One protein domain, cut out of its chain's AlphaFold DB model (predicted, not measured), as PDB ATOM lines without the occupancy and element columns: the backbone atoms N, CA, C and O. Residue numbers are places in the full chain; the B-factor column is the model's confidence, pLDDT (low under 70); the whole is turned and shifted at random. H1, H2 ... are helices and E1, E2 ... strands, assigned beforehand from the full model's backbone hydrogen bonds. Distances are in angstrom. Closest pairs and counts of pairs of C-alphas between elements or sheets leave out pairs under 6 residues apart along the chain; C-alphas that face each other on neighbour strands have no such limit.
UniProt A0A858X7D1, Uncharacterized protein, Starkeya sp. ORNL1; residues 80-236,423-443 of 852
ATOM      1  N   THR A  80      23.120  31.147 -32.437       93.44
ATOM      2  CA  THR A  80      22.075  31.036 -31.408       93.44
ATOM      3  C   THR A  80      21.132  32.249 -31.432       93.44
ATOM      4  O   THR A  80      21.545  33.376 -31.727       93.44
ATOM      5  N   THR A  81      19.846  32.014 -31.153       86.50
ATOM      6  CA  THR A  81      18.786  33.040 -31.117       86.50
ATOM      7  C   THR A  81      18.544  33.601 -29.720       86.50
ATOM      8  O   THR A  81      18.292  34.793 -29.578       86.50
ATOM      9  N   ASP A  82      18.623  32.755 -28.694       82.50
ATOM     10  CA  ASP A  82      18.433  33.106 -27.281       82.50
ATOM     11  C   ASP A  82      19.755  33.480 -26.588       82.50
ATOM     12  O   ASP A  82      19.750  34.175 -25.575       82.50
ATOM     13  N   GLY A  83      20.897  33.106 -27.173       84.88
ATOM     14  CA  GLY A  83      22.213  33.247 -26.550       84.88
ATOM     15  C   GLY A  83      22.659  32.007 -25.776       84.88
ATOM     16  O   GLY A  83      23.711  32.052 -25.152       84.88
ATOM     17  N   MET A  84      21.901  30.911 -25.837       88.69
ATOM     18  CA  MET A  84      22.208  29.649 -25.173       88.69
ATOM     19  C   MET A  84      22.668  28.592 -26.184       88.69
ATOM     20  O   MET A  84      22.361  28.658 -27.380       88.69
ATOM     21  N   LEU A  85      23.400  27.590 -25.691       94.12
ATOM     22  CA  LEU A  85      23.660  26.342 -26.406       94.12
ATOM     23  C   LEU A  85      23.101  25.171 -25.602       94.12
ATOM     24  O   LEU A  85      23.376  25.034 -24.415       94.12
ATOM     25  N   ASN A  86      22.359  24.303 -26.276       95.56
ATOM     26  CA  ASN A  86      21.783  23.092 -25.717       95.56
ATOM     27  C   ASN A  86      22.514  21.879 -26.324       95.56
ATOM     28  O   ASN A  86      22.615  21.791 -27.556       95.56
ATOM     29  N   PRO A  87      23.021  20.933 -25.511       96.38
ATOM     30  CA  PRO A  87      23.666  19.724 -26.021       96.38
ATOM     31  C   PRO A  87      22.776  18.947 -26.999       96.38
ATOM     32  O   PRO A  87      21.563  18.848 -26.817       96.38
ATOM     33  N   GLY A  88      23.371  18.417 -28.067       96.25
ATOM     34  CA  GLY A  88      22.675  17.690 -29.132       96.25
ATOM     35  C   GLY A  88      21.801  18.549 -30.056       96.25
ATOM     36  O   GLY A  88      21.229  18.014 -31.004       96.25
ATOM     37  N   THR A  89      21.695  19.864 -29.827       97.38
ATOM     38  CA  THR A  89      20.941  20.776 -30.705       97.38
ATOM     39  C   THR A  89      21.795  21.203 -31.901       97.38
ATOM     40  O   THR A  89      23.015  21.343 -31.790       97.38
ATOM     41  N   LEU A  90      21.154  21.370 -33.061       97.69
ATOM     42  CA  LEU A  90      21.783  21.777 -34.318       97.69
ATOM     43  C   LEU A  90      21.653  23.292 -34.527       97.69
ATOM     44  O   LEU A  90      20.543  23.817 -34.594       97.69
ATOM     45  N   TYR A  91      22.783  23.970 -34.710       97.25
ATOM     46  CA  TYR A  91      22.889  25.416 -34.907       97.25
ATOM     47  C   TYR A  91      23.425  25.726 -36.314       97.25
ATOM     48  O   TYR A  91      24.428  25.133 -36.711       97.25
ATOM     49  N   PRO A  92      22.799  26.620 -37.100       97.00
ATOM     50  CA  PRO A  92      23.294  26.956 -38.432       97.00
ATOM     51  C   PRO A  92      24.563  27.816 -38.364       97.00
ATOM     52  O   PRO A  92      24.765  28.569 -37.412       97.00
ATOM     53  N   ALA A  93      25.414  27.726 -39.385       96.38
ATOM     54  CA  ALA A  93      26.626  28.533 -39.494       96.38
ATOM     55  C   ALA A  93      26.349  30.029 -39.748       96.38
ATOM     56  O   ALA A  93      25.447  30.403 -40.503       96.38
ATOM     57  N   SER A  94      27.169  30.898 -39.149       92.69
ATOM     58  CA  SER A  94      27.002  32.358 -39.194       92.69
ATOM     59  C   SER A  94      27.187  33.008 -40.569       92.69
ATOM     60  O   SER A  94      26.598  34.060 -40.838       92.69
ATOM     61  N   ASP A  95      27.953  32.370 -41.453       90.56
ATOM     62  CA  ASP A  95      28.191  32.791 -42.838       90.56
ATOM     63  C   ASP A  95      27.013  32.457 -43.784       90.56
ATOM     64  O   ASP A  95      26.819  33.118 -44.816       90.56
ATOM     65  N   GLY A  96      26.169  31.497 -43.393       89.44
ATOM     66  CA  GLY A  96      25.094  30.927 -44.207       89.44
ATOM     67  C   GLY A  96      25.537  29.762 -45.099       89.44
ATOM     68  O   GLY A  96      24.847  29.451 -46.070       89.44
ATOM     69  N   SER A  97      26.682  29.139 -44.810       93.81
ATOM     70  CA  SER A  97      27.102  27.882 -45.434       93.81
ATOM     71  C   SER A  97      26.192  26.712 -45.025       93.81
ATOM     72  O   SER A  97      25.469  26.775 -44.032       93.81
ATOM     73  N   ALA A  98      26.253  25.595 -45.759       95.62
ATOM     74  CA  ALA A  98      25.547  24.352 -45.413       95.62
ATOM     75  C   ALA A  98      26.208  23.582 -44.243       95.62
ATOM     76  O   ALA A  98      26.114  22.356 -44.159       95.62
ATOM     77  N   VAL A  99      26.923  24.289 -43.363       96.81
ATOM     78  CA  VAL A  99      27.513  23.740 -42.145       96.81
ATOM     79  C   VAL A  99      26.514  23.901 -41.004       96.81
ATOM     80  O   VAL A  99      26.012  24.994 -40.743       96.81
ATOM     81  N   MET A 100      26.249  22.799 -40.311       97.75
ATOM     82  CA  MET A 100      25.558  22.797 -39.029       97.75
ATOM     83  C   MET A 100      26.585  22.538 -37.931       97.75
ATOM     84  O   MET A 100      27.530  21.773 -38.112       97.75
ATOM     85  N   PHE A 101      26.379  23.151 -36.780       98.12
ATOM     86  CA  PHE A 101      27.188  22.986 -35.586       98.12
ATOM     87  C   PHE A 101      26.369  22.299 -34.492       98.12
ATOM     88  O   PHE A 101      25.165  22.523 -34.394       98.12
ATOM     89  N   SER A 102      27.001  21.494 -33.641       98.06
ATOM     90  CA  SER A 102      26.355  20.969 -32.434       98.06
ATOM     91  C   SER A 102      27.333  20.854 -31.274       98.06
ATOM     92  O   SER A 102      28.483  20.452 -31.454       98.06
ATOM     93  N   LEU A 103      26.866  21.197 -30.074       97.69
ATOM     94  CA  LEU A 103      27.541  20.823 -28.839       97.69
ATOM     95  C   LEU A 103      27.248  19.329 -28.595       97.69
ATOM     96  O   LEU A 103      26.075  18.950 -28.628       97.69
ATOM     97  N   PRO A 104      28.253  18.462 -28.395       97.69
ATOM     98  CA  PRO A 104      28.024  17.027 -28.287       97.69
ATOM     99  C   PRO A 104      27.334  16.666 -26.968       97.69
ATOM    100  O   PRO A 104      27.428  17.386 -25.975       97.69
ATOM    101  N   THR A 105      26.676  15.510 -26.946       97.50
ATOM    102  CA  THR A 105      26.169  14.899 -25.713       97.50
ATOM    103  C   THR A 105      27.171  13.876 -25.206       97.50
ATOM    104  O   THR A 105      27.468  12.902 -25.895       97.50
ATOM    105  N   TYR A 106      27.695  14.086 -24.004       97.50
ATOM    106  CA  TYR A 106      28.675  13.210 -23.383       97.50
ATOM    107  C   TYR A 106      28.033  11.993 -22.713       97.50
ATOM    108  O   TYR A 106      26.986  12.075 -22.071       97.50
ATOM    109  N   GLN A 107      28.700  10.851 -22.850       96.88
ATOM    110  CA  GLN A 107      28.348   9.579 -22.215       96.88
ATOM    111  C   GLN A 107      29.614   8.933 -21.629       96.88
ATOM    112  O   GLN A 107      30.705   9.222 -22.128       96.88
ATOM    113  N   PRO A 108      29.532   8.055 -20.611       96.56
ATOM    114  CA  PRO A 108      30.703   7.339 -20.102       96.56
ATOM    115  C   PRO A 108      31.361   6.507 -21.209       96.56
ATOM    116  O   PRO A 108      30.693   5.711 -21.873       96.56
ATOM    117  N   LEU A 109      32.669   6.679 -21.423       96.19
ATOM    118  CA  LEU A 109      33.391   5.923 -22.444       96.19
ATOM    119  C   LEU A 109      33.460   4.449 -22.034       96.19
ATOM    120  O   LEU A 109      33.871   4.119 -20.917       96.19
ATOM    121  N   THR A 110      33.087   3.566 -22.959       95.31
ATOM    122  CA  THR A 110      33.267   2.120 -22.822       95.31
ATOM    123  C   THR A 110      34.181   1.581 -23.917       95.31
ATOM    124  O   THR A 110      34.084   1.980 -25.078       95.31
ATOM    125  N   ILE A 111      35.084   0.682 -23.529       94.44
ATOM    126  CA  ILE A 111      36.042  -0.020 -24.387       94.44
ATOM    127  C   ILE A 111      35.853  -1.510 -24.093       94.44
ATOM    128  O   ILE A 111      35.878  -1.914 -22.932       94.44
ATOM    129  N   ASP A 112      35.572  -2.313 -25.121       94.25
ATOM    130  CA  ASP A 112      35.294  -3.756 -25.007       94.25
ATOM    131  C   ASP A 112      34.242  -4.117 -23.932       94.25
ATOM    132  O   ASP A 112      34.357  -5.103 -23.204       94.25
ATOM    133  N   GLY A 113      33.205  -3.278 -23.808       93.38
ATOM    134  CA  GLY A 113      32.118  -3.445 -22.833       93.38
ATOM    135  C   GLY A 113      32.471  -3.068 -21.387       93.38
ATOM    136  O   GLY A 113      31.657  -3.287 -20.495       93.38
ATOM    137  N   ARG A 114      33.656  -2.497 -21.139       94.69
ATOM    138  CA  ARG A 114      34.115  -2.019 -19.824       94.69
ATOM    139  C   ARG A 114      34.215  -0.501 -19.801       94.69
ATOM    140  O   ARG A 114      34.587   0.098 -20.805       94.69
ATOM    141  N   HIS A 115      33.931   0.131 -18.669       95.38
ATOM    142  CA  HIS A 115      34.135   1.571 -18.513       95.38
ATOM    143  C   HIS A 115      35.628   1.923 -18.541       95.38
ATOM    144  O   HIS A 115      36.452   1.225 -17.954       95.38
ATOM    145  N   ALA A 116      35.980   3.024 -19.205       95.69
ATOM    146  CA  ALA A 116      37.350   3.545 -19.214       95.69
ATOM    147  C   ALA A 116      37.688   4.388 -17.961       95.69
ATOM    148  O   ALA A 116      38.850   4.721 -17.737       95.69
ATOM    149  N   THR A 117      36.686   4.708 -17.135       96.06
ATOM    150  CA  THR A 117      36.848   5.341 -15.816       96.06
ATOM    151  C   THR A 117      37.569   4.402 -14.841       96.06
ATOM    152  O   THR A 117      37.270   3.209 -14.796       96.06
ATOM    153  N   ARG A 118      38.493   4.924 -14.024       97.06
ATOM    154  CA  ARG A 118      39.246   4.144 -13.026       97.06
ATOM    155  C   ARG A 118      39.618   4.987 -11.809       97.06
ATOM    156  O   ARG A 118      40.177   6.069 -11.964       97.06
ATOM    157  N   LEU A 119      39.396   4.441 -10.617       96.94
ATOM    158  CA  LEU A 119      39.965   4.905  -9.355       96.94
ATOM    159  C   LEU A 119      41.117   3.961  -8.975       96.94
ATOM    160  O   LEU A 119      40.905   2.780  -8.687       96.94
ATOM    161  N   LYS A 120      42.352   4.467  -9.021       95.75
ATOM    162  CA  LYS A 120      43.569   3.696  -8.739       95.75
ATOM    163  C   LYS A 120      44.289   4.250  -7.518       95.75
ATOM    164  O   LYS A 120      44.723   5.398  -7.539       95.75
ATOM    165  N   TRP A 121      44.500   3.408  -6.514       93.69
ATOM    166  CA  TRP A 121      45.413   3.685  -5.409       93.69
ATOM    167  C   TRP A 121      46.878   3.499  -5.852       93.69
ATOM    168  O   TRP A 121      47.195   2.595  -6.632       93.69
ATOM    169  N   ARG A 122      47.785   4.344  -5.356       94.50
ATOM    170  CA  ARG A 122      49.244   4.224  -5.507       94.50
ATOM    171  C   ARG A 122      49.875   3.864  -4.178       94.50
ATOM    172  O   ARG A 122      49.471   4.362  -3.131       94.50
ATOM    173  N   ARG A 123      50.888   3.004  -4.206       87.88
ATOM    174  CA  ARG A 123      51.607   2.671  -2.977       87.88
ATOM    175  C   ARG A 123      52.613   3.778  -2.653       87.88
ATOM    176  O   ARG A 123      53.193   4.326  -3.591       87.88
ATOM    177  N   PRO A 124      52.879   4.075  -1.368       86.25
ATOM    178  CA  PRO A 124      53.950   4.995  -0.982       86.25
ATOM    179  C   PRO A 124      55.316   4.622  -1.581       86.25
ATOM    180  O   PRO A 124      56.125   5.500  -1.855       86.25
ATOM    181  N   GLU A 125      55.560   3.333  -1.841       91.50
ATOM    182  CA  GLU A 125      56.773   2.859  -2.525       91.50
ATOM    183  C   GLU A 125      56.893   3.302  -3.997       91.50
ATOM    184  O   GLU A 125      58.009   3.361  -4.510       91.50
ATOM    185  N   ASP A 126      55.782   3.601  -4.687       89.50
ATOM    186  CA  ASP A 126      55.802   4.015  -6.100       89.50
ATOM    187  C   ASP A 126      56.316   5.457  -6.265       89.50
ATOM    188  O   ASP A 126      56.880   5.793  -7.307       89.50
ATOM    189  N   ASP A 127      56.018   6.322  -5.287       90.94
ATOM    190  CA  ASP A 127      56.371   7.748  -5.212       90.94
ATOM    191  C   ASP A 127      55.885   8.313  -3.860       90.94
ATOM    192  O   ASP A 127      54.701   8.639  -3.723       90.94
ATOM    193  N   PRO A 128      56.757   8.430  -2.844       89.88
ATOM    194  CA  PRO A 128      56.344   8.779  -1.484       89.88
ATOM    195  C   PRO A 128      55.902  10.242  -1.325       89.88
ATOM    196  O   PRO A 128      55.309  10.580  -0.305       89.88
ATOM    197  N   ASN A 129      56.187  11.100  -2.312       92.38
ATOM    198  CA  ASN A 129      55.784  12.510  -2.329       92.38
ATOM    199  C   ASN A 129      54.654  12.785  -3.341       92.38
ATOM    200  O   ASN A 129      54.215  13.927  -3.490       92.38
ATOM    201  N   GLY A 130      54.211  11.757  -4.066       93.00
ATOM    202  CA  GLY A 130      53.197  11.860  -5.105       93.00
ATOM    203  C   GLY A 130      51.761  11.841  -4.575       93.00
ATOM    204  O   GLY A 130      51.517  11.727  -3.373       93.00
ATOM    205  N   PRO A 131      50.771  11.920  -5.479       95.31
ATOM    206  CA  PRO A 131      49.387  11.622  -5.134       95.31
ATOM    207  C   PRO A 131      49.237  10.147  -4.741       95.31
ATOM    208  O   PRO A 131      49.716   9.251  -5.442       95.31
ATOM    209  N   ILE A 132      48.525   9.903  -3.642       94.88
ATOM    210  CA  ILE A 132      48.230   8.566  -3.109       94.88
ATOM    211  C   ILE A 132      47.210   7.807  -3.965       94.88
ATOM    212  O   ILE A 132      47.105   6.587  -3.870       94.88
ATOM    213  N   ALA A 133      46.446   8.507  -4.806       96.44
ATOM    214  CA  ALA A 133      45.533   7.898  -5.761       96.44
ATOM    215  C   ALA A 133      45.281   8.802  -6.977       96.44
ATOM    216  O   ALA A 133      45.538  10.005  -6.958       96.44
ATOM    217  N   PHE A 134      44.737   8.209  -8.035       97.19
ATOM    218  CA  PHE A 134      44.246   8.908  -9.218       97.19
ATOM    219  C   PHE A 134      42.815   8.475  -9.528       97.19
ATOM    220  O   PHE A 134      42.526   7.274  -9.559       97.19
ATOM    221  N   LEU A 135      41.947   9.439  -9.831       97.88
ATOM    222  CA  LEU A 135      40.671   9.192 -10.499       97.88
ATOM    223  C   LEU A 135      40.773   9.661 -11.952       97.88
ATOM    224  O   LEU A 135      40.866  10.856 -12.215       97.88
ATOM    225  N   THR A 136      40.716   8.724 -12.894       97.75
ATOM    226  CA  THR A 136      40.540   9.020 -14.319       97.75
ATOM    227  C   THR A 136      39.067   8.868 -14.670       97.75
ATOM    228  O   THR A 136      38.514   7.779 -14.517       97.75
ATOM    229  N   VAL A 137      38.432   9.928 -15.169       97.69
ATOM    230  CA  VAL A 137      37.081   9.893 -15.751       97.69
ATOM    231  C   VAL A 137      37.209  10.047 -17.257       97.69
ATOM    232  O   VAL A 137      37.803  11.012 -17.727       97.69
ATOM    233  N   ALA A 138      36.650   9.101 -18.012       97.00
ATOM    234  CA  ALA A 138      36.702   9.095 -19.470       97.00
ATOM    235  C   ALA A 138      35.285   9.103 -20.058       97.00
ATOM    236  O   ALA A 138      34.458   8.243 -19.745       97.00
ATOM    237  N   LEU A 139      35.014  10.076 -20.923       97.75
ATOM    238  CA  LEU A 139      33.722  10.316 -21.557       97.75
ATOM    239  C   LEU A 139      33.867  10.314 -23.084       97.75
ATOM    240  O   LEU A 139      34.949  10.510 -23.629       97.75
ATOM    241  N   ARG A 140      32.761  10.113 -23.793       97.19
ATOM    242  CA  ARG A 140      32.681  10.188 -25.254       97.19
ATOM    243  C   ARG A 140      31.645  11.223 -25.656       97.19
ATOM    244  O   ARG A 140      30.493  11.107 -25.246       97.19
ATOM    245  N   GLY A 141      32.042  12.193 -26.477       96.56
ATOM    246  CA  GLY A 141      31.106  13.102 -27.130       96.56
ATOM    247  C   GLY A 141      30.341  12.380 -28.240       96.56
ATOM    248  O   GLY A 141      30.941  11.744 -29.107       96.56
ATOM    249  N   VAL A 142      29.013  12.464 -28.214       97.06
ATOM    250  CA  VAL A 142      28.122  11.935 -29.251       97.06
ATOM    251  C   VAL A 142      27.428  13.107 -29.936       97.06
ATOM    252  O   VAL A 142      26.672  13.851 -29.309       97.06
ATOM    253  N   LEU A 143      27.695  13.278 -31.230       97.00
ATOM    254  CA  LEU A 143      27.014  14.260 -32.071       97.00
ATOM    255  C   LEU A 143      25.666  13.706 -32.578       97.00
ATOM    256  O   LEU A 143      25.552  12.495 -32.799       97.00
ATOM    257  N   PRO A 144      24.650  14.562 -32.791       97.25
ATOM    258  CA  PRO A 144      23.404  14.168 -33.447       97.25
ATOM    259  C   PRO A 144      23.637  13.777 -34.919       97.25
ATOM    260  O   PRO A 144      24.692  14.034 -35.495       97.25
ATOM    261  N   ALA A 145      22.633  13.178 -35.563       96.38
ATOM    262  CA  ALA A 145      22.698  12.909 -36.998       96.38
ATOM    263  C   ALA A 145      22.656  14.218 -37.815       96.38
ATOM    264  O   ALA A 145      21.832  15.096 -37.556       96.38
ATOM    265  N   ALA A 146      23.519  14.332 -38.827       94.88
ATOM    266  CA  ALA A 146      23.528  15.474 -39.737       94.88
ATOM    267  C   ALA A 146      22.274  15.478 -40.643       94.88
ATOM    268  O   ALA A 146      21.969  14.446 -41.252       94.88
ATOM    269  N   PRO A 147      21.566  16.613 -40.799       95.94
ATOM    270  CA  PRO A 147      20.527  16.762 -41.813       95.94
ATOM    271  C   PRO A 147      21.063  16.496 -43.226       95.94
ATOM    272  O   PRO A 147      22.187  16.883 -43.562       95.94
ATOM    273  N   ALA A 148      20.247  15.870 -44.076       96.50
ATOM    274  CA  ALA A 148      20.629  15.547 -45.448       96.50
ATOM    275  C   ALA A 148      21.077  16.801 -46.224       96.50
ATOM    276  O   ALA A 148      20.379  17.814 -46.243       96.50
ATOM    277  N   GLY A 149      22.244  16.726 -46.871       95.44
ATOM    278  CA  GLY A 149      22.833  17.846 -47.612       95.44
ATOM    279  C   GLY A 149      23.582  18.879 -46.758       95.44
ATOM    280  O   GLY A 149      24.031  19.881 -47.310       95.44
ATOM    281  N   THR A 150      23.752  18.647 -45.452       97.19
ATOM    282  CA  THR A 150      24.550  19.510 -44.563       97.19
ATOM    283  C   THR A 150      25.789  18.796 -44.023       97.19
ATOM    284  O   THR A 150      25.807  17.573 -43.886       97.19
ATOM    285  N   THR A 151      26.824  19.567 -43.688       97.19
ATOM    286  CA  THR A 151      28.020  19.069 -42.997       97.19
ATOM    287  C   THR A 151      27.912  19.404 -41.518       97.19
ATOM    288  O   THR A 151      27.898  20.581 -41.163       97.19
ATOM    289  N   LEU A 152      27.868  18.397 -40.647       97.69
ATOM    290  CA  LEU A 152      27.886  18.616 -39.200       97.69
ATOM    291  C   LEU A 152      29.321  18.809 -38.688       97.69
ATOM    292  O   LEU A 152      30.225  18.061 -39.059       97.69
ATOM    293  N   ARG A 153      29.514  19.795 -37.811       97.38
ATOM    294  CA  ARG A 153      30.739  20.035 -37.043       97.38
ATOM    295  C   ARG A 153      30.432  20.087 -35.548       97.38
ATOM    296  O   ARG A 153      29.363  20.538 -35.138       97.38
ATOM    297  N   GLU A 154      31.386  19.647 -34.740       96.94
ATOM    298  CA  GLU A 154      31.366  19.900 -33.299       96.94
ATOM    299  C   GLU A 154      31.577  21.401 -33.041       96.94
ATOM    300  O   GLU A 154      32.355  22.050 -33.743       96.94
ATOM    301  N   ILE A 155      30.877  21.963 -32.056       97.12
ATOM    302  CA  ILE A 155      31.189  23.297 -31.531       97.12
ATOM    303  C   ILE A 155      32.489  23.193 -30.737       97.12
ATOM    304  O   ILE A 155      32.588  22.372 -29.826       97.12
ATOM    305  N   GLU A 156      33.476  24.027 -31.052       96.19
ATOM    306  CA  GLU A 156      34.702  24.111 -30.259       96.19
ATOM    307  C   GLU A 156      34.375  24.611 -28.844       96.19
ATOM    308  O   GLU A 156      33.774  25.674 -28.665       96.19
ATOM    309  N   HIS A 157      34.720  23.805 -27.839       96.62
ATOM    310  CA  HIS A 157      34.373  24.068 -26.448       96.62
ATOM    311  C   HIS A 157      35.347  23.399 -25.471       96.62
ATOM    312  O   HIS A 157      35.837  22.282 -25.697       96.62
ATOM    313  N   GLN A 158      35.552  24.068 -24.340       96.50
ATOM    314  CA  GLN A 158      36.131  23.477 -23.137       96.50
ATOM    315  C   GLN A 158      35.000  22.884 -22.296       96.50
ATOM    316  O   GLN A 158      33.931  23.479 -22.192       96.50
ATOM    317  N   ALA A 159      35.212  21.717 -21.695       96.69
ATOM    318  CA  ALA A 159      34.240  21.096 -20.802       96.69
ATOM    319  C   ALA A 159      34.888  20.887 -19.432       96.69
ATOM    320  O   ALA A 159      35.803  20.077 -19.297       96.69
ATOM    321  N   LEU A 160      34.430  21.653 -18.442       96.50
ATOM    322  CA  LEU A 160      34.815  21.513 -17.038       96.50
ATOM    323  C   LEU A 160      33.931  20.443 -16.402       96.50
ATOM    324  O   LEU A 160      32.709  20.557 -16.461       96.50
ATOM    325  N   ALA A 161      34.539  19.407 -15.832       96.75
ATOM    326  CA  ALA A 161      33.843  18.287 -15.221       96.75
ATOM    327  C   ALA A 161      33.888  18.365 -13.691       96.75
ATOM    328  O   ALA A 161      34.963  18.504 -13.103       96.75
ATOM    329  N   ARG A 162      32.729  18.168 -13.056       95.44
ATOM    330  CA  ARG A 162      32.597  17.968 -11.609       95.44
ATOM    331  C   ARG A 162      31.782  16.715 -11.302       95.44
ATOM    332  O   ARG A 162      30.759  16.457 -11.939       95.44
ATOM    333  N   LEU A 163      32.245  15.918 -10.342       95.38
ATOM    334  CA  LEU A 163      31.499  14.781  -9.810       95.38
ATOM    335  C   LEU A 163      30.536  15.300  -8.749       95.38
ATOM    336  O   LEU A 163      30.959  15.770  -7.695       95.38
ATOM    337  N   ILE A 164      29.246  15.193  -9.034       92.81
ATOM    338  CA  ILE A 164      28.175  15.528  -8.107       92.81
ATOM    339  C   ILE A 164      27.687  14.237  -7.453       92.81
ATOM    340  O   ILE A 164      27.405  13.267  -8.157       92.81
ATOM    341  N   HIS A 165      27.565  14.209  -6.128       92.38
ATOM    342  CA  HIS A 165      27.068  13.051  -5.386       92.38
ATOM    343  C   HIS A 165      26.313  13.452  -4.116       92.38
ATOM    344  O   HIS A 165      26.460  14.561  -3.613       92.38
ATOM    345  N   ASN A 166      25.533  12.522  -3.578       89.12
ATOM    346  CA  ASN A 166      24.735  12.704  -2.377       89.12
ATOM    347  C   ASN A 166      25.462  12.182  -1.127       89.12
ATOM    348  O   ASN A 166      26.064  11.108  -1.158       89.12
ATOM    349  N   VAL A 167      25.386  12.931  -0.025       85.38
ATOM    350  CA  VAL A 167      25.975  12.601   1.288       85.38
ATOM    351  C   VAL A 167      24.905  12.703   2.369       85.38
ATOM    352  O   VAL A 167      24.116  13.648   2.366       85.38
ATOM    353  N   GLN A 168      24.866  11.754   3.307       84.44
ATOM    354  CA  GLN A 168      23.858  11.754   4.368       84.44
ATOM    355  C   GLN A 168      24.150  12.829   5.428       84.44
ATOM    356  O   GLN A 168      25.289  13.034   5.855       84.44
ATOM    357  N   VAL A 169      23.096  13.494   5.893       80.25
ATOM    358  CA  VAL A 169      23.164  14.543   6.914       80.25
ATOM    359  C   VAL A 169      22.785  13.970   8.273       80.25
ATOM    360  O   VAL A 169      21.683  13.452   8.447       80.25
ATOM    361  N   ALA A 170      23.663  14.096   9.267       80.50
ATOM    362  CA  ALA A 170      23.352  13.696  10.635       80.50
ATOM    363  C   ALA A 170      22.947  14.915  11.480       80.50
ATOM    364  O   ALA A 170      23.585  15.969  11.434       80.50
ATOM    365  N   GLY A 171      21.886  14.759  12.276       72.56
ATOM    366  CA  GLY A 171      21.325  15.831  13.109       72.56
ATOM    367  C   GLY A 171      20.315  16.746  12.402       72.56
ATOM    368  O   GLY A 171      19.900  17.743  12.989       72.56
ATOM    369  N   GLY A 172      19.911  16.423  11.168       67.19
ATOM    370  CA  GLY A 172      18.753  17.038  10.508       67.19
ATOM    371  C   GLY A 172      17.416  16.531  11.069       67.19
ATOM    372  O   GLY A 172      17.369  15.545  11.806       67.19
ATOM    373  N   THR A 173      16.318  17.200  10.708       72.56
ATOM    374  CA  THR A 173      14.946  16.786  11.066       72.56
ATOM    375  C   THR A 173      14.477  15.538  10.314       72.56
ATOM    376  O   THR A 173      13.689  14.770  10.863       72.56
ATOM    377  N   ASP A 174      14.977  15.307   9.095       74.31
ATOM    378  CA  ASP A 174      14.800  14.058   8.349       74.31
ATOM    379  C   ASP A 174      16.075  13.194   8.442       74.31
ATOM    380  O   ASP A 174      17.137  13.632   7.994       74.31
ATOM    381  N   PRO A 175      16.019  11.958   8.981       68.94
ATOM    382  CA  PRO A 175      17.166  11.046   8.996       68.94
ATOM    383  C   PRO A 175      17.584  10.546   7.600       68.94
ATOM    384  O   PRO A 175      18.683  10.004   7.458       68.94
ATOM    385  N   ASN A 176      16.734  10.707   6.581       77.69
ATOM    386  CA  ASN A 176      17.045  10.416   5.179       77.69
ATOM    387  C   ASN A 176      17.504  11.656   4.401       77.69
ATOM    388  O   ASN A 176      17.710  11.554   3.190       77.69
ATOM    389  N   ALA A 177      17.695  12.796   5.077       76.00
ATOM    390  CA  ALA A 177      18.265  13.985   4.471       76.00
ATOM    391  C   ALA A 177      19.599  13.646   3.794       76.00
ATOM    392  O   ALA A 177      20.577  13.253   4.436       76.00
ATOM    393  N   MET A 178      19.617  13.829   2.480       78.62
ATOM    394  CA  MET A 178      20.807  13.797   1.647       78.62
ATOM    395  C   MET A 178      21.129  15.231   1.241       78.62
ATOM    396  O   MET A 178      20.222  16.001   0.932       78.62
ATOM    397  N   THR A 179      22.408  15.585   1.208       74.75
ATOM    398  CA  THR A 179      22.868  16.789   0.518       74.75
ATOM    399  C   THR A 179      23.564  16.431  -0.767       74.75
ATOM    400  O   THR A 179      24.219  15.398  -0.838       74.75
ATOM    401  N   GLU A 180      23.525  17.346  -1.719       82.56
ATOM    402  CA  GLU A 180      24.415  17.331  -2.861       82.56
ATOM    403  C   GLU A 180      25.791  17.905  -2.479       82.56
ATOM    404  O   GLU A 180      25.875  18.947  -1.832       82.56
ATOM    405  N   MET A 181      26.861  17.211  -2.861       82.94
ATOM    406  CA  MET A 181      28.256  17.648  -2.784       82.94
ATOM    407  C   MET A 181      28.865  17.593  -4.185       82.94
ATOM    408  O   MET A 181      28.538  16.704  -4.973       82.94
ATOM    409  N   ALA A 182      29.781  18.515  -4.479       88.25
ATOM    410  CA  ALA A 182      30.532  18.545  -5.729       88.25
ATOM    411  C   ALA A 182      32.032  18.359  -5.469       88.25
ATOM    412  O   ALA A 182      32.582  18.906  -4.511       88.25
ATOM    413  N   ILE A 183      32.691  17.600  -6.344       89.94
ATOM    414  CA  ILE A 183      34.146  17.453  -6.403       89.94
ATOM    415  C   ILE A 183      34.583  17.856  -7.809       89.94
ATOM    416  O   ILE A 183      34.249  17.183  -8.787       89.94
ATOM    417  N   GLU A 184      35.324  18.954  -7.911       92.25
ATOM    418  CA  GLU A 184      35.898  19.407  -9.177       92.25
ATOM    419  C   GLU A 184      36.927  18.391  -9.685       92.25
ATOM    420  O   GLU A 184      37.850  18.007  -8.966       92.25
ATOM    421  N   LEU A 185      36.758  17.935 -10.929       95.56
ATOM    422  CA  LEU A 185      37.676  16.991 -11.574       95.56
ATOM    423  C   LEU A 185      38.677  17.724 -12.474       95.56
ATOM    424  O   LEU A 185      39.833  17.314 -12.556       95.56
ATOM    425  N   GLY A 186      38.237  18.799 -13.140       95.38
ATOM    426  CA  GLY A 186      39.046  19.622 -14.045       95.38
ATOM    427  C   GLY A 186      38.525  19.655 -15.487       95.38
ATOM    428  O   GLY A 186      37.381  19.297 -15.767       95.38
ATOM    429  N   VAL A 187      39.364  20.109 -16.423       96.69
ATOM    430  CA  VAL A 187      39.027  20.199 -17.857       96.69
ATOM    431  C   VAL A 187      39.155  18.828 -18.530       96.69
ATOM    432  O   VAL A 187      40.177  18.160 -18.383       96.69
ATOM    433  N   LEU A 188      38.160  18.444 -19.335       97.19
ATOM    434  CA  LEU A 188      38.224  17.275 -20.216       97.19
ATOM    435  C   LEU A 188      39.189  17.509 -21.394       97.19
ATOM    436  O   LEU A 188      38.867  18.241 -22.338       97.19
ATOM    437  N   ALA A 189      40.341  16.841 -21.366       96.75
ATOM    438  CA  ALA A 189      41.329  16.816 -22.438       96.75
ATOM    439  C   ALA A 189      40.909  15.860 -23.577       96.75
ATOM    440  O   ALA A 189      40.307  14.818 -23.314       96.75
ATOM    441  N   PRO A 190      41.198  16.173 -24.855       94.12
ATOM    442  CA  PRO A 190      40.880  15.292 -25.977       94.12
ATOM    443  C   PRO A 190      41.812  14.071 -26.037       94.12
ATOM    444  O   PRO A 190      43.030  14.202 -25.910       94.12
ATOM    445  N   ARG A 191      41.249  12.888 -26.312       92.75
ATOM    446  CA  ARG A 191      41.995  11.632 -26.481       92.75
ATOM    447  C   ARG A 191      42.117  11.227 -27.960       92.75
ATOM    448  O   ARG A 191      41.213  11.512 -28.748       92.75
ATOM    449  N   PRO A 192      43.162  10.465 -28.349       89.06
ATOM    450  CA  PRO A 192      43.309   9.943 -29.715       89.06
ATOM    451  C   PRO A 192      42.193   8.988 -30.174       89.06
ATOM    452  O   PRO A 192      42.008   8.804 -31.373       89.06
ATOM    453  N   ASP A 193      41.458   8.374 -29.242       86.88
ATOM    454  CA  ASP A 193      40.344   7.453 -29.520       86.88
ATOM    455  C   ASP A 193      38.992   8.162 -29.751       86.88
ATOM    456  O   ASP A 193      37.960   7.506 -29.910       86.88
ATOM    457  N   GLY A 194      38.980   9.501 -29.781       86.75
ATOM    458  CA  GLY A 194      37.763  10.309 -29.890       86.75
ATOM    459  C   GLY A 194      36.970  10.417 -28.582       86.75
ATOM    460  O   GLY A 194      35.878  10.990 -28.569       86.75
ATOM    461  N   GLY A 195      37.492   9.874 -27.480       93.75
ATOM    462  CA  GLY A 195      37.044  10.222 -26.140       93.75
ATOM    463  C   GLY A 195      37.597  11.574 -25.680       93.75
ATOM    464  O   GLY A 195      38.416  12.215 -26.341       93.75
ATOM    465  N   ARG A 196      37.177  11.984 -24.488       97.31
ATOM    466  CA  ARG A 196      37.858  12.988 -23.673       97.31
ATOM    467  C   ARG A 196      38.026  12.447 -22.258       97.31
ATOM    468  O   ARG A 196      37.147  11.724 -21.784       97.31
ATOM    469  N   ASP A 197      39.115  12.773 -21.581       97.06
ATOM    470  CA  ASP A 197      39.339  12.380 -20.191       97.06
ATOM    471  C   ASP A 197      39.807  13.526 -19.298       97.06
ATOM    472  O   ASP A 197      40.257  14.576 -19.744       97.06
ATOM    473  N   VAL A 198      39.638  13.316 -17.999       97.62
ATOM    474  CA  VAL A 198      40.187  14.156 -16.942       97.62
ATOM    475  C   VAL A 198      40.780  13.248 -15.870       97.62
ATOM    476  O   VAL A 198      40.235  12.179 -15.578       97.62
ATOM    477  N   MET A 199      41.917  13.654 -15.307       97.56
ATOM    478  CA  MET A 199      42.608  12.922 -14.252       97.56
ATOM    479  C   MET A 199      42.756  13.809 -13.018       97.56
ATOM    480  O   MET A 199      43.516  14.774 -13.032       97.56
ATOM    481  N   LEU A 200      42.057  13.443 -11.947       97.31
ATOM    482  CA  LEU A 200      42.177  14.072 -10.639       97.31
ATOM    483  C   LEU A 200      43.274  13.365  -9.829       97.31
ATOM    484  O   LEU A 200      43.174  12.167  -9.542       97.31
ATOM    485  N   SER A 201      44.307  14.120  -9.458       96.69
ATOM    486  CA  SER A 201      45.341  13.717  -8.498       96.69
ATOM    487  C   SER A 201      44.802  13.827  -7.076       96.69
ATOM    488  O   SER A 201      44.355  14.897  -6.667       96.69
ATOM    489  N   ILE A 202      44.857  12.739  -6.310       95.56
ATOM    490  CA  ILE A 202      44.341  12.679  -4.940       95.56
ATOM    491  C   ILE A 202      45.530  12.556  -3.990       95.56
ATOM    492  O   ILE A 202      46.301  11.602  -4.091       95.56
ATOM    493  N   HIS A 203      45.689  13.514  -3.076       93.44
ATOM    494  CA  HIS A 203      46.838  13.583  -2.163       93.44
ATOM    495  C   HIS A 203      46.517  13.156  -0.724       93.44
ATOM    496  O   HIS A 203      47.434  12.866   0.038       93.44
ATOM    497  N   ASP A 204      45.237  13.068  -0.358       88.81
ATOM    498  CA  ASP A 204      44.787  12.723   0.989       88.81
ATOM    499  C   ASP A 204      43.750  11.584   0.996       88.81
ATOM    500  O   ASP A 204      43.010  11.351   0.035       88.81
ATOM    501  N   LYS A 205      43.747  10.818   2.095       86.44
ATOM    502  CA  LYS A 205      42.882   9.641   2.266       86.44
ATOM    503  C   LYS A 205      41.388  10.000   2.314       86.44
ATOM    504  O   LYS A 205      40.619   9.256   1.709       86.44
ATOM    505  N   PRO A 206      40.946  11.094   2.964       83.00
ATOM    506  CA  PRO A 206      39.519  11.393   3.022       83.00
ATOM    507  C   PRO A 206      38.903  11.833   1.679       83.00
ATOM    508  O   PRO A 206      37.777  11.425   1.403       83.00
ATOM    509  N   VAL A 207      39.618  12.546   0.789       87.38
ATOM    510  CA  VAL A 207      39.148  12.796  -0.598       87.38
ATOM    511  C   VAL A 207      39.004  11.475  -1.348       87.38
ATOM    512  O   VAL A 207      38.007  11.255  -2.037       87.38
ATOM    513  N   PHE A 208      39.972  10.567  -1.199       91.81
ATOM    514  CA  PHE A 208      39.875   9.231  -1.782       91.81
ATOM    515  C   PHE A 208      38.647   8.461  -1.260       91.81
ATOM    516  O   PHE A 208      37.944   7.834  -2.052       91.81
ATOM    517  N   ASP A 209      38.355   8.537   0.040       88.75
ATOM    518  CA  ASP A 209      37.211   7.853   0.653       88.75
ATOM    519  C   ASP A 209      35.867   8.450   0.220       88.75
ATOM    520  O   ASP A 209      34.935   7.704  -0.090       88.75
ATOM    521  N   GLN A 210      35.788   9.778   0.101       88.12
ATOM    522  CA  GLN A 210      34.637  10.481  -0.463       88.12
ATOM    523  C   GLN A 210      34.383  10.047  -1.917       88.12
ATOM    524  O   GLN A 210      33.254   9.700  -2.272       88.12
ATOM    525  N   LEU A 211      35.431   9.995  -2.750       93.69
ATOM    526  CA  LEU A 211      35.346   9.527  -4.138       93.69
ATOM    527  C   LEU A 211      34.960   8.048  -4.236       93.69
ATOM    528  O   LEU A 211      34.136   7.690  -5.076       93.69
ATOM    529  N   TRP A 212      35.510   7.190  -3.376       93.81
ATOM    530  CA  TRP A 212      35.120   5.784  -3.307       93.81
ATOM    531  C   TRP A 212      33.630   5.650  -2.987       93.81
ATOM    532  O   TRP A 212      32.915   4.956  -3.709       93.81
ATOM    533  N   GLN A 213      33.132   6.320  -1.944       91.50
ATOM    534  CA  GLN A 213      31.717   6.242  -1.580       91.50
ATOM    535  C   GLN A 213      30.821   6.799  -2.692       91.50
ATOM    536  O   GLN A 213      29.867   6.127  -3.082       91.50
ATOM    537  N   ALA A 214      31.158   7.959  -3.262       93.25
ATOM    538  CA  ALA A 214      30.425   8.550  -4.378       93.25
ATOM    539  C   ALA A 214      30.312   7.592  -5.576       93.25
ATOM    540  O   ALA A 214      29.243   7.464  -6.164       93.25
ATOM    541  N   LEU A 215      31.395   6.888  -5.919       95.75
ATOM    542  CA  LEU A 215      31.434   5.971  -7.060       95.75
ATOM    543  C   LEU A 215      30.844   4.580  -6.775       95.75
ATOM    544  O   LEU A 215      30.616   3.847  -7.733       95.75
ATOM    545  N   THR A 216      30.609   4.189  -5.515       94.69
ATOM    546  CA  THR A 216      30.229   2.801  -5.156       94.69
ATOM    547  C   THR A 216      28.927   2.650  -4.369       94.69
ATOM    548  O   THR A 216      28.314   1.585  -4.438       94.69
ATOM    549  N   ASP A 217      28.459   3.682  -3.660       93.25
ATOM    550  CA  ASP A 217      27.163   3.656  -2.975       93.25
ATOM    551  C   ASP A 217      26.044   4.099  -3.939       93.25
ATOM    552  O   ASP A 217      26.009   5.261  -4.353       93.25
ATOM    553  N   PRO A 218      25.070   3.236  -4.291       91.31
ATOM    554  CA  PRO A 218      23.945   3.641  -5.132       91.31
ATOM    555  C   PRO A 218      23.085   4.752  -4.503       91.31
ATOM    556  O   PRO A 218      22.436   5.498  -5.240       91.31
ATOM    557  N   LYS A 219      23.089   4.918  -3.170       89.81
ATOM    558  CA  LYS A 219      22.398   6.028  -2.489       89.81
ATOM    559  C   LYS A 219      23.065   7.378  -2.734       89.81
ATOM    560  O   LYS A 219      22.378   8.396  -2.674       89.81
ATOM    561  N   ALA A 220      24.359   7.389  -3.058       88.38
ATOM    562  CA  ALA A 220      25.066   8.607  -3.425       88.38
ATOM    563  C   ALA A 220      24.583   9.178  -4.772       88.38
ATOM    564  O   ALA A 220      24.877  10.328  -5.064       88.38
ATOM    565  N   GLN A 221      23.836   8.416  -5.592       93.06
ATOM    566  CA  GLN A 221      23.237   8.882  -6.859       93.06
ATOM    567  C   GLN A 221      24.201   9.708  -7.733       93.06
ATOM    568  O   GLN A 221      23.800  10.688  -8.368       93.06
ATOM    569  N   ALA A 222      25.486   9.341  -7.723       95.19
ATOM    570  CA  ALA A 222      26.524  10.174  -8.297       95.19
ATOM    571  C   ALA A 222      26.325  10.368  -9.803       95.19
ATOM    572  O   ALA A 222      25.772   9.512 -10.499       95.19
ATOM    573  N   ARG A 223      26.761  11.518 -10.306       96.19
ATOM    574  CA  ARG A 223      26.607  11.954 -11.695       96.19
ATOM    575  C   ARG A 223      27.724  12.928 -12.049       96.19
ATOM    576  O   ARG A 223      28.211  13.642 -11.177       96.19
ATOM    577  N   ILE A 224      28.124  12.983 -13.315       97.25
ATOM    578  CA  ILE A 224      29.064  14.017 -13.768       97.25
ATOM    579  C   ILE A 224      28.252  15.196 -14.285       97.25
ATOM    580  O   ILE A 224      27.414  15.017 -15.167       97.25
ATOM    581  N   GLU A 225      28.511  16.394 -13.775       96.38
ATOM    582  CA  GLU A 225      28.104  17.616 -14.457       96.38
ATOM    583  C   GLU A 225      29.265  18.149 -15.296       96.38
ATOM    584  O   GLU A 225      30.412  18.185 -14.849       96.38
ATOM    585  N   LEU A 226      28.944  18.565 -16.518       96.25
ATOM    586  CA  LEU A 226      29.842  19.242 -17.435       96.25
ATOM    587  C   LEU A 226      29.361  20.677 -17.644       96.25
ATOM    588  O   LEU A 226      28.268  20.884 -18.175       96.25
ATOM    589  N   ARG A 227      30.190  21.661 -17.283       95.44
ATOM    590  CA  ARG A 227      30.026  23.060 -17.704       95.44
ATOM    591  C   ARG A 227      30.819  23.246 -18.997       95.44
ATOM    592  O   ARG A 227      32.050  23.329 -18.985       95.44
ATOM    593  N   CYS A 228      30.120  23.252 -20.126       95.62
ATOM    594  CA  CYS A 228      30.701  23.457 -21.447       95.62
ATOM    595  C   CYS A 228      30.779  24.957 -21.762       95.62
ATOM    596  O   CYS A 228      29.750  25.612 -21.919       95.62
ATOM    597  N   LEU A 229      31.998  25.481 -21.871       93.56
ATOM    598  CA  LEU A 229      32.304  26.858 -22.251       93.56
ATOM    599  C   LEU A 229      32.633  26.901 -23.746       93.56
ATOM    600  O   LEU A 229      33.584  26.254 -24.191       93.56
ATOM    601  N   ALA A 230      31.853  27.655 -24.517       94.94
ATOM    602  CA  ALA A 230      31.998  27.760 -25.967       94.94
ATOM    603  C   ALA A 230      31.852  29.208 -26.457       94.94
ATOM    604  O   ALA A 230      31.353  30.078 -25.741       94.94
ATOM    605  N   ALA A 231      32.240  29.449 -27.710       93.88
ATOM    606  CA  ALA A 231      31.924  30.682 -28.424       93.88
ATOM    607  C   ALA A 231      30.779  30.442 -29.420       93.88
ATOM    608  O   ALA A 231      30.810  29.488 -30.198       93.88
ATOM    609  N   ALA A 232      29.797  31.341 -29.435       94.19
ATOM    610  CA  ALA A 232      28.691  31.318 -30.383       94.19
ATOM    611  C   ALA A 232      28.486  32.678 -31.052       94.19
ATOM    612  O   ALA A 232      28.902  33.718 -30.547       94.19
ATOM    613  N   GLY A 233      27.843  32.668 -32.214       92.50
ATOM    614  CA  GLY A 233      27.357  33.867 -32.875       92.50
ATOM    615  C   GLY A 233      25.927  34.167 -32.438       92.50
ATOM    616  O   GLY A 233      25.051  33.318 -32.582       92.50
ATOM    617  N   ARG A 234      25.652  35.382 -31.971       90.69
ATOM    618  CA  ARG A 234      24.286  35.884 -31.769       90.69
ATOM    619  C   ARG A 234      24.074  37.123 -32.623       90.69
ATOM    620  O   ARG A 234      24.898  38.033 -32.623       90.69
ATOM    621  N   ARG A 235      22.956  37.170 -33.344       87.44
ATOM    622  CA  ARG A 235      22.491  38.392 -34.009       87.44
ATOM    623  C   ARG A 235      21.513  39.082 -33.074       87.44
ATOM    624  O   ARG A 235      20.550  38.457 -32.644       87.44
ATOM    625  N   SER A 236      21.780  40.338 -32.734       83.56
ATOM    626  CA  SER A 236      20.984  41.091 -31.763       83.56
ATOM    627  C   SER A 236      20.832  42.551 -32.179       83.56
ATOM    628  O   SER A 236      21.751  43.135 -32.763       83.56
ATOM    629  N   ALA A 423      26.968  26.081 -21.303       92.94
ATOM    630  CA  ALA A 423      25.961  25.036 -21.406       92.94
ATOM    631  C   ALA A 423      26.231  23.957 -20.354       92.94
ATOM    632  O   ALA A 423      27.324  23.393 -20.318       92.94
ATOM    633  N   THR A 424      25.246  23.657 -19.510       92.81
ATOM    634  CA  THR A 424      25.377  22.632 -18.466       92.81
ATOM    635  C   THR A 424      24.778  21.310 -18.935       92.81
ATOM    636  O   THR A 424      23.650  21.268 -19.426       92.81
ATOM    637  N   GLN A 425      25.510  20.212 -18.756       96.00
ATOM    638  CA  GLN A 425      25.047  18.857 -19.051       96.00
ATOM    639  C   GLN A 425      25.247  17.930 -17.855       96.00
ATOM    640  O   GLN A 425      26.299  17.939 -17.230       96.00
ATOM    641  N   ILE A 426      24.263  17.068 -17.592       96.25
ATOM    642  CA  ILE A 426      24.371  15.971 -16.626       96.25
ATOM    643  C   ILE A 426      24.576  14.655 -17.379       96.25
ATOM    644  O   ILE A 426      23.713  14.232 -18.149       96.25
ATOM    645  N   VAL A 427      25.696  13.984 -17.122       95.69
ATOM    646  CA  VAL A 427      25.920  12.583 -17.485       95.69
ATOM    647  C   VAL A 427      25.351  11.727 -16.353       95.69
ATOM    648  O   VAL A 427      25.812  11.806 -15.213       95.69
ATOM    649  N   GLY A 428      24.302  10.960 -16.661       85.50
ATOM    650  CA  GLY A 428      23.531  10.197 -15.672       85.50
ATOM    651  C   GLY A 428      24.314   9.080 -14.968       85.50
ATOM    652  O   GLY A 428      25.403   8.720 -15.406       85.50
ATOM    653  N   ALA A 429      23.712   8.561 -13.888       89.38
ATOM    654  CA  ALA A 429      24.154   7.459 -13.018       89.38
ATOM    655  C   ALA A 429      25.625   7.028 -13.185       89.38
ATOM    656  O   ALA A 429      25.955   6.123 -13.950       89.38
ATOM    657  N   PHE A 430      26.494   7.676 -12.418       95.38
ATOM    658  CA  PHE A 430      27.938   7.479 -12.375       95.38
ATOM    659  C   PHE A 430      28.366   6.707 -11.110       95.38
ATOM    660  O   PHE A 430      29.385   7.002 -10.489       95.38
ATOM    661  N   THR A 431      27.545   5.730 -10.718       95.62
ATOM    662  CA  THR A 431      27.799   4.771  -9.637       95.62
ATOM    663  C   THR A 431      28.046   3.385 -10.229       95.62
ATOM    664  O   THR A 431      27.391   2.970 -11.185       95.62
ATOM    665  N   PHE A 432      29.002   2.651  -9.663       95.38
ATOM    666  CA  PHE A 432      29.498   1.390 -10.201       95.38
ATOM    667  C   PHE A 432      29.567   0.345  -9.089       95.38
ATOM    668  O   PHE A 432      30.291   0.517  -8.111       95.38
ATOM    669  N   ASP A 433      28.850  -0.770  -9.255       94.19
ATOM    670  CA  ASP A 433      28.934  -1.906  -8.329       94.19
ATOM    671  C   ASP A 433      30.385  -2.439  -8.286       94.19
ATOM    672  O   ASP A 433      30.876  -2.886  -9.331       94.19
ATOM    673  N   PRO A 434      31.076  -2.431  -7.125       91.94
ATOM    674  CA  PRO A 434      32.446  -2.929  -7.001       91.94
ATOM    675  C   PRO A 434      32.614  -4.417  -7.317       91.94
ATOM    676  O   PRO A 434      33.725  -4.843  -7.626       91.94
ATOM    677  N   GLN A 435      31.550  -5.224  -7.229       91.62
ATOM    678  CA  GLN A 435      31.588  -6.653  -7.552       91.62
ATOM    679  C   GLN A 435      31.605  -6.879  -9.067       91.62
ATOM    680  O   GLN A 435      32.366  -7.708  -9.562       91.62
ATOM    681  N   VAL A 436      30.808  -6.106  -9.811       93.38
ATOM    682  CA  VAL A 436      30.732  -6.171 -11.282       93.38
ATOM    683  C   VAL A 436      31.886  -5.398 -11.931       93.38
ATOM    684  O   VAL A 436      32.457  -5.834 -12.931       93.38
ATOM    685  N   ASN A 437      32.267  -4.263 -11.343       94.56
ATOM    686  CA  ASN A 437      33.228  -3.311 -11.897       94.56
ATOM    687  C   ASN A 437      34.563  -3.281 -11.141       94.56
ATOM    688  O   ASN A 437      35.250  -2.263 -11.145       94.56
ATOM    689  N   ALA A 438      34.977  -4.396 -10.533       91.38
ATOM    690  CA  ALA A 438      36.234  -4.494  -9.779       91.38
ATOM    691  C   ALA A 438      37.474  -3.989 -10.553       91.38
ATOM    692  O   ALA A 438      38.412  -3.472  -9.953       91.38
ATOM    693  N   TYR A 439      37.470  -4.079 -11.889       92.31
ATOM    694  CA  TYR A 439      38.535  -3.564 -12.761       92.31
ATOM    695  C   TYR A 439      38.698  -2.029 -12.723       92.31
ATOM    696  O   TYR A 439      39.763  -1.526 -13.080       92.31
ATOM    697  N   MET A 440      37.667  -1.289 -12.301       93.50
ATOM    698  CA  MET A 440      37.712   0.164 -12.100       93.50
ATOM    699  C   MET A 440      38.365   0.551 -10.768       93.50
ATOM    700  O   MET A 440      38.772   1.699 -10.618       93.50
ATOM    701  N   PHE A 441      38.461  -0.382  -9.816       93.38
ATOM    702  CA  PHE A 441      38.776  -0.130  -8.412       93.38
ATOM    703  C   PHE A 441      40.060  -0.858  -7.996       93.38
ATOM    704  O   PHE A 441      40.041  -1.900  -7.337       93.38
ATOM    705  N   ASP A 442      41.199  -0.288  -8.381       90.88
ATOM    706  CA  ASP A 442      42.530  -0.825  -8.080       90.88
ATOM    707  C   ASP A 442      42.983  -0.341  -6.692       90.88
ATOM    708  O   ASP A 442      43.729   0.631  -6.565       90.88
ATOM    709  N   VAL A 443      42.404  -0.954  -5.651       87.06
ATOM    710  CA  VAL A 443      42.464  -0.492  -4.253       87.06
ATOM    711  C   VAL A 443      42.664  -1.681  -3.295       87.06
ATOM    712  O   VAL A 443      41.822  -2.591  -3.280       87.06
TER     713      VAL A 443
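AT A GLANCE: This is residues 80 to 236 and 423 to 443 of the 852 residues of an uncharacterized protein of Starkeya sp. ORNL1 (UniProt A0A858X7D1). Two strongly twisted sheets stand partly face to face as a sandwich, their strands crossed, and the single helix H1 packs on both of them near one end. At the opposite end a small three-strand sheet, E1 E2 E6, runs on into both: E2 into E3 of one large sheet, E6 into E7 of the other. The printed part has 178 residues with named elements in the order E1 to E9, H1, E10, E11; the class is mostly strand. Sheet E8 E7 E10 E11 is antiparallel, E1 E2 E6 is mixed, and E3 E4 E5 E9 is branched. The whole is only just loose, close to compact, with a radius of gyration of the C-alphas of 19.2 A and spans of 57 by 45 by 31 A.

IN THESE COORDINATES: Find C-alpha 90 at (21.783, 21.777, -34.318), where E1, residues 90 to 92, begins. Then come E2, 99 to 102, E3, 105 to 108, E4, 118 to 121, E5, 133 to 142, 29.5 A long, and E6, 151 to 154. E7, 157 to 170, spans 40.1 A, and E8, 178 to 187, 27.4 A. E9, 195 to 202, spans 22.6 A; H1, 205 to 216, spans 16.2 A. E10, 223 to 235, spans 34.8 A and bends by 57 degrees at residue 231. E11, 423 to 427, ends at C-alpha 427, (25.920, 12.583, -17.485).

HOW THE PARTS SIT: Look first at E5: E3 and E4 lie on one side of it, E9 on the other. N 107 and O 140 are 3.0 A apart, N 120 and O 134 2.9 A, N 137 and O 198 2.9 A. In the facing sheet, its strands at 54 degrees to these, E7 and E8 form a hairpin, with N 165 and O 181 at 2.9 A. E7 and E10 have N 160 and O 227 at 3.0 A; E10 and E11 have N 226 and O 425 at 2.8 A. The closest C-alphas of E8 and E9 are Leu 185 and Leu 200, 5.4 A apart. H1 runs across E7 at 89 degrees on the local plane, its height over that sheet 9.8 A, two layers with the helix on one face. Over the branched sheet its height is 10.0 A. In H1 every O i to N i+4 pair is within hydrogen-bond range. In the small sheet, N 91 and O 101 of the E1 and E2 hairpin are 2.8 A apart, and N 100 and O 151 of parallel E2 and E6 2.9 A.

THE WHOLE: The C-alphas farthest apart, Gly 149 and Gly 171, are 60.8 A apart. Residues 237 to 422 are not printed; C-alphas 236 and 423 are 19.7 A apart across the cut. Of the links printed whole, E4 to E5 is long. Residues 172 and 175 are under 70 in pLDDT.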